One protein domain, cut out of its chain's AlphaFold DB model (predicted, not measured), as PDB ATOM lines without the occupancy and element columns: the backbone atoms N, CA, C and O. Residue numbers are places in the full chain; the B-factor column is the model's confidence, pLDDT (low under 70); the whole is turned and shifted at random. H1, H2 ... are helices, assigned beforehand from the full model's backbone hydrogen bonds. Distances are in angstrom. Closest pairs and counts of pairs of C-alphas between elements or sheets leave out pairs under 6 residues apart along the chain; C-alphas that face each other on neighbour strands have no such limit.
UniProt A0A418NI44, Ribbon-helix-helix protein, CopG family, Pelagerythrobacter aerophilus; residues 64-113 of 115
ATOM      1  N   VAL A  64     318.046 357.039 232.606       89.25
ATOM      2  CA  VAL A  64     318.432 358.449 232.746       89.25
ATOM      3  C   VAL A  64     318.350 358.867 234.209       89.25
ATOM      4  O   VAL A  64     319.293 359.474 234.721       89.25
ATOM      5  N   ALA A  65     317.274 358.498 234.905       90.25
ATOM      6  CA  ALA A  65     317.153 358.729 236.341       90.25
ATOM      7  C   ALA A  65     318.292 358.050 237.125       90.25
ATOM      8  O   ALA A  65     318.895 358.674 238.001       90.25
ATOM      9  N   TRP A  66     318.644 356.807 236.769       89.88
ATOM     10  CA  TRP A  66     319.785 356.105 237.360       89.88
ATOM     11  C   TRP A  66     321.109 356.838 237.097       89.88
ATOM     12  O   TRP A  66     321.838 357.132 238.040       89.88
ATOM     13  N   GLN A  67     321.397 357.219 235.848       92.88
ATOM     14  CA  GLN A  67     322.623 357.946 235.492       92.88
ATOM     15  C   GLN A  67     322.744 359.294 236.212       92.88
ATOM     16  O   GLN A  67     323.843 359.682 236.609       92.88
ATOM     17  N   ARG A  68     321.634 360.028 236.368       94.25
ATOM     18  CA  ARG A  68     321.617 361.299 237.109       94.25
ATOM     19  C   ARG A  68     321.966 361.089 238.576       94.25
ATOM     20  O   ARG A  68     322.838 361.787 239.084       94.25
ATOM     21  N   ARG A  69     321.361 360.085 239.212       94.94
ATOM     22  CA  ARG A  69     321.659 359.715 240.599       94.94
ATOM     23  C   ARG A  69     323.120 359.293 240.781       94.94
ATOM     24  O   ARG A  69     323.760 359.725 241.734       94.94
ATOM     25  N   GLU A  70     323.658 358.484 239.869       95.50
ATOM     26  CA  GLU A  70     325.066 358.069 239.926       95.50
ATOM     27  C   GLU A  70     326.016 359.256 239.769       95.50
ATOM     28  O   GLU A  70     326.975 359.376 240.530       95.50
ATOM     29  N   ARG A  71     325.734 360.185 238.846       93.56
ATOM     30  CA  ARG A  71     326.535 361.409 238.711       93.56
ATOM     31  C   ARG A  71     326.474 362.251 239.985       93.56
ATOM     32  O   ARG A  71     327.518 362.683 240.464       93.56
ATOM     33  N   ALA A  72     325.283 362.407 240.559       95.00
ATOM     34  CA  ALA A  72     325.084 363.139 241.803       95.00
ATOM     35  C   ALA A  72     325.866 362.537 242.981       95.00
ATOM     36  O   ALA A  72     326.419 363.279 243.783       95.00
ATOM     37  N   SER A  73     326.005 361.207 243.049       93.00
ATOM     38  CA  SER A  73     326.807 360.537 244.091       93.00
ATOM     39  C   SER A  73     328.304 360.885 244.050       93.00
ATOM     40  O   SER A  73     329.028 360.697 245.028       93.00
ATOM     41  N   SER A  74     328.783 361.371 242.904       93.38
ATOM     42  CA  SER A  74     330.176 361.773 242.704       93.38
ATOM     43  C   SER A  74     330.393 363.280 242.811       93.38
ATOM     44  O   SER A  74     331.544 363.705 242.716       93.38
ATOM     45  N   ALA A  75     329.335 364.063 243.038       93.94
ATOM     46  CA  ALA A  75     329.449 365.497 243.255       93.94
ATOM     47  C   ALA A  75     330.324 365.785 244.479       93.94
ATOM     48  O   ALA A  75     330.388 365.008 245.442       93.94
ATOM     49  N   ARG A  76     331.056 366.891 244.415       92.88
ATOM     50  CA  ARG A  76     331.962 367.341 245.465       92.88
ATOM     51  C   ARG A  76     331.515 368.693 246.008       92.88
ATOM     52  O   ARG A  76     330.982 369.503 245.257       92.88
ATOM     53  N   PRO A  77     331.806 368.997 247.284       91.50
ATOM     54  CA  PRO A  77     331.432 370.277 247.895       91.50
ATOM     55  C   PRO A  77     331.983 371.527 247.188       91.50
ATOM     56  O   PRO A  77     331.461 372.624 247.367       91.50
ATOM     57  N   TRP A  78     333.044 371.387 246.394       90.62
ATOM     58  CA  TRP A  78     333.646 372.475 245.618       90.62
ATOM     59  C   TRP A  78     333.162 372.548 244.167       90.62
ATOM     60  O   TRP A  78     333.605 373.434 243.443       90.62
ATOM     61  N   ASP A  79     332.287 371.639 243.734       93.19
ATOM     62  CA  ASP A  79     331.724 371.693 242.389       93.19
ATOM     63  C   ASP A  79     330.723 372.857 242.287       93.19
ATOM     64  O   ASP A  79     329.997 373.175 243.239       93.19
ATOM     65  N   ASP A  80     330.698 373.527 241.135       92.06
ATOM     66  CA  ASP A  80     329.862 374.715 240.913       92.06
ATOM     67  C   ASP A  80     328.360 374.393 241.041       92.06
ATOM     68  O   ASP A  80     327.584 375.213 241.531       92.06
ATOM     69  N   ASP A  81     327.965 373.175 240.665       93.25
ATOM     70  CA  ASP A  81     326.597 372.647 240.672       93.25
ATOM     71  C   ASP A  81     326.242 371.853 241.946       93.25
ATOM     72  O   ASP A  81     325.204 371.183 241.991       93.25
ATOM     73  N   TYR A  82     327.063 371.935 243.004       93.19
ATOM     74  CA  TYR A  82     326.821 371.221 244.265       93.19
ATOM     75  C   TYR A  82     325.427 371.507 244.839       93.19
ATOM     76  O   TYR A  82     324.701 370.570 245.153       93.19
ATOM     77  N   ASP A  83     325.023 372.778 244.947       93.75
ATOM     78  CA  ASP A  83     323.755 373.155 245.592       93.75
ATOM     79  C   ASP A  83     322.527 372.679 244.798       93.75
ATOM     80  O   ASP A  83     321.516 372.266 245.377       93.75
ATOM     81  N   GLU A  84     322.622 372.685 243.467       95.25
ATOM     82  CA  GLU A  84     321.590 372.153 242.574       95.25
ATOM     83  C   GLU A  84     321.479 370.631 242.738       95.25
ATOM     84  O   GLU A  84     320.400 370.104 243.025       95.25
ATOM     85  N   THR A  85     322.614 369.934 242.684       94.56
ATOM     86  CA  THR A  85     322.691 368.477 242.849       94.56
ATOM     87  C   THR A  85     322.209 368.029 244.232       94.56
ATOM     88  O   THR A  85     321.458 367.059 244.364       94.56
ATOM     89  N   ARG A  86     322.590 368.768 245.278       94.00
ATOM     90  CA  ARG A  86     322.184 368.571 246.674       94.00
ATOM     91  C   ARG A  86     320.684 368.754 246.885       94.00
ATOM     92  O   ARG A  86     320.108 368.105 247.765       94.00
ATOM     93  N   THR A  87     320.065 369.631 246.101       96.12
ATOM     94  CA  THR A  87     318.618 369.870 246.120       96.12
ATOM     95  C   THR A  87     317.860 368.748 245.414       96.12
ATOM     96  O   THR A  87     316.839 368.291 245.928       96.12
ATOM     97  N   GLU A  88     318.359 368.270 244.268       94.00
ATOM     98  CA  GLU A  88     317.731 367.179 243.508       94.00
ATOM     99  C   GLU A  88     317.882 365.817 244.215       94.00
ATOM    100  O   GLU A  88     316.939 365.024 244.246       94.00
ATOM    101  N   PHE A  89     319.031 365.556 244.851       95.50
ATOM    102  CA  PHE A  89     319.353 364.267 245.478       95.50
ATOM    103  C   PHE A  89     319.782 364.395 246.951       95.50
ATOM    104  O   PHE A  89     320.869 363.947 247.320       95.50
ATOM    105  N   PRO A  90     318.929 364.921 247.849       94.69
ATOM    106  CA  PRO A  90     319.318 365.253 249.223       94.69
ATOM    107  C   PRO A  90     319.769 364.050 250.056       94.69
ATOM    108  O   PRO A  90     320.524 364.211 251.004       94.69
ATOM    109  N   ALA A  91     319.321 362.841 249.710       94.38
ATOM    110  CA  ALA A  91     319.687 361.615 250.414       94.38
ATOM    111  C   ALA A  91     321.112 361.114 250.106       94.38
ATOM    112  O   ALA A  91     321.557 360.164 250.746       94.38
ATOM    113  N   LEU A  92     321.793 361.688 249.107       94.00
ATOM    114  CA  LEU A  92     323.160 361.305 248.731       94.00
ATOM    115  C   LEU A  92     324.243 362.097 249.470       94.00
ATOM    116  O   LEU A  92     325.411 361.748 249.343       94.00
ATOM    117  N   PHE A  93     323.860 363.128 250.217       94.94
ATOM    118  CA  PHE A  93     324.780 364.039 250.887       94.94
ATOM    119  C   PHE A  93     324.580 363.972 252.391       94.94
ATOM    120  O   PHE A  93     323.453 363.808 252.874       94.94
ATOM    121  N   ASP A  94     325.670 364.125 253.129       94.25
ATOM    122  CA  ASP A  94     325.644 364.149 254.581       94.25
ATOM    123  C   ASP A  94     325.983 365.533 255.164       94.25
ATOM    124  O   ASP A  94     326.194 366.529 254.469       94.25
ATOM    125  N   ALA A  95     325.976 365.614 256.495       94.50
ATOM    126  CA  ALA A  95     326.257 366.859 257.202       94.50
ATOM    127  C   ALA A  95     327.727 367.310 257.087       94.50
ATOM    128  O   ALA A  95     328.025 368.473 257.369       94.50
ATOM    129  N   GLU A  96     328.650 366.408 256.742       94.94
ATOM    130  CA  GLU A  96     330.048 366.753 256.498       94.94
ATOM    131  C   GLU A  96     330.204 367.402 255.123       94.94
ATOM    132  O   GLU A  96     330.878 368.428 255.030       94.94
ATOM    133  N   ASP A  97     329.520 366.899 254.094       93.75
ATOM    134  CA  ASP A  97     329.501 367.527 252.768       93.75
ATOM    135  C   ASP A  97     329.024 368.988 252.849       93.75
ATOM    136  O   ASP A  97     329.697 369.910 252.372       93.75
ATOM    137  N   ASP A  98     327.919 369.224 253.569       92.25
ATOM    138  CA  ASP A  98     327.348 370.560 253.770       92.25
ATOM    139  C   ASP A  98     328.303 371.484 254.561       92.25
ATOM    140  O   ASP A  98     328.384 372.690 254.308       92.25
ATOM    141  N   ARG A  99     329.089 370.932 255.497       95.06
ATOM    142  CA  ARG A  99     330.127 371.683 256.224       95.06
ATOM    143  C   ARG A  99     331.285 372.066 255.303       95.06
ATOM    144  O   ARG A  99     331.748 373.207 255.348       95.06
ATOM    145  N   GLN A 100     331.759 371.134 254.480       94.50
ATOM    146  CA  GLN A 100     332.852 371.372 253.536       94.50
ATOM    147  C   GLN A 100     332.459 372.410 252.480       94.50
ATOM    148  O   GLN A 100     333.280 373.266 252.139       94.50
ATOM    149  N   ARG A 101     331.193 372.414 252.038       94.12
ATOM    150  CA  ARG A 101     330.653 373.445 251.141       94.12
ATOM    151  C   ARG A 101     330.791 374.841 251.746       94.12
ATOM    152  O   ARG A 101     331.366 375.730 251.121       94.12
ATOM    153  N   GLN A 102     330.365 375.018 252.998       93.19
ATOM    154  CA  GLN A 102     330.475 376.302 253.705       93.19
ATOM    155  C   GLN A 102     331.932 376.767 253.855       93.19
ATOM    156  O   GLN A 102     332.239 377.954 253.708       93.19
ATOM    157  N   VAL A 103     332.852 375.836 254.140       93.12
ATOM    158  CA  VAL A 103     334.289 376.138 254.224       93.12
ATOM    159  C   VAL A 103     334.822 376.597 252.870       93.12
ATOM    160  O   VAL A 103     335.514 377.616 252.807       93.12
ATOM    161  N   HIS A 104     334.483 375.889 251.791       89.94
ATOM    162  CA  HIS A 104     334.890 376.251 250.439       89.94
ATOM    163  C   HIS A 104     334.385 377.644 250.048       89.94
ATOM    164  O   HIS A 104     335.171 378.478 249.604       89.94
ATOM    165  N   GLU A 105     333.102 377.942 250.257       90.50
ATOM    166  CA  GLU A 105     332.519 379.256 249.957       90.50
ATOM    167  C   GLU A 105     333.223 380.390 250.705       90.50
ATOM    168  O   GLU A 105     333.540 381.435 250.128       90.50
ATOM    169  N   HIS A 106     333.528 380.180 251.988       90.25
ATOM    170  CA  HIS A 106     334.267 381.148 252.795       90.25
ATOM    171  C   HIS A 106     335.691 381.375 252.283       90.25
ATOM    172  O   HIS A 106     336.164 382.516 252.250       90.25
ATOM    173  N   LEU A 107     336.380 380.309 251.868       88.56
ATOM    174  CA  LEU A 107     337.721 380.388 251.290       88.56
ATOM    175  C   LEU A 107     337.704 381.083 249.928       88.56
ATOM    176  O   LEU A 107     338.502 381.995 249.713       88.56
ATOM    177  N   SER A 108     336.761 380.739 249.054       84.81
ATOM    178  CA  SER A 108     336.568 381.369 247.745       84.81
ATOM    179  C   SER A 108     336.237 382.856 247.871       84.81
ATOM    180  O   SER A 108     336.823 383.689 247.181       84.81
ATOM    181  N   ARG A 109     335.388 383.231 248.835       84.00
ATOM    182  CA  ARG A 109     335.078 384.633 249.147       84.00
ATOM    183  C   ARG A 109     336.291 385.409 249.672       84.00
ATOM    184  O   ARG A 109     336.434 386.588 249.355       84.00
ATOM    185  N   LYS A 110     337.169 384.779 250.463       76.06
ATOM    186  CA  LYS A 110     338.420 385.392 250.955       76.06
ATOM    187  C   LYS A 110     339.518 385.458 249.890       76.06
ATOM    188  O   LYS A 110     340.284 386.414 249.880       76.06
ATOM    189  N   GLY A 111     339.589 384.468 249.002       66.50
ATOM    190  CA  GLY A 111     340.534 384.408 247.882       66.50
ATOM    191  C   GLY A 111     340.140 385.282 246.686       66.50
ATOM    192  O   GLY A 111     340.977 385.562 245.835       66.50
ATOM    193  N   GLY A 112     338.889 385.756 246.641       58.50
ATOM    194  CA  GLY A 112     338.354 386.651 245.610       58.50
ATOM    195  C   GLY A 112     338.884 388.090 245.641       58.50
ATOM    196  O   GLY A 112     338.539 388.877 244.764       58.50
ATOM    197  N   THR A 113     339.745 388.456 246.597       46.97
ATOM    198  CA  THR A 113     340.536 389.693 246.505       46.97
ATOM    199  C   THR A 113     341.766 389.433 245.628       46.97
ATOM    200  O   THR A 113     342.870 389.230 246.127       46.97
TER     201      THR A 113
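Overview. This is residues 64 to 113 of the 115 residues of the protein "Ribbon-helix-helix protein, CopG family" of Pelagerythrobacter aerophilus (UniProt A0A418NI44). Three helices are strung out into a rod: H1 makes one end of the long axis, the longest helix, H3, makes the other end, and the short H2 sits between them, where the chain folds back so that H2 comes close to the last turn of H1. The packing is slight, with no two helices clearly touching, and two short links join the helices. The 50 printed residues hold three named helices, in the order H1, H2, H3 along the chain, and no named strand, and the class is all helix. The whole is only just loose, close to compact, with a radius of gyration of the C-alphas of 12.0 A and spans of 41 by 19 by 14 A.

Arrangement. The printed part begins with H1, residues 64 to 73. A short link of 8 residues, 74 to 81, joins it to H2, residues 82 to 88. H1 and H2 are close but not clearly touching, with 2 pairs of C-alphas within 8 A. Their closest C-alphas, those of Ala 72 and Thr 85, are 5.9 A apart, and their centres are 12.2 A apart. The two helices run opposite ways at a steep tilt of 42 degrees. A second short link, residues 89 to 94, joins H2 to H3, residues 95 to 111. H2 and H3 are near each other, with 7 pairs of C-alphas within 10 A, the closest at 8.2 A. H1 and H3 are apart, with no C-alpha of the one within 8 A of the other. In H1, H2 and H3 every O i to N i+4 pair is within hydrogen-bond range.

Along the chain. H1 has 10 residues, from Val 64 with its C-alpha at (318.432, 358.449, 232.746) to Ser 73, and measures 14.3 A from first to last C-alpha. H2, the 7 residues from Tyr 82 to Glu 88, measures 10.0 A, and C-alpha 82 lies at (326.821, 371.221, 244.265). H3, the 17 residues from Ala 95 to Gly 111, measures 24.5 A, and C-alpha 111 lies at (340.534, 384.408, 247.882).

Size, cuts and confidence. The two C-alphas farthest apart are those of the first and last printed residues, Val 64 and Thr 113, at 40.7 A. The printed part has no cut, and neither of the two links is long. The mean pLDDT of the printed part is 90.4. The model's confidence is low, under 70, at residues 111 to 113, of which 111 belongs to H3.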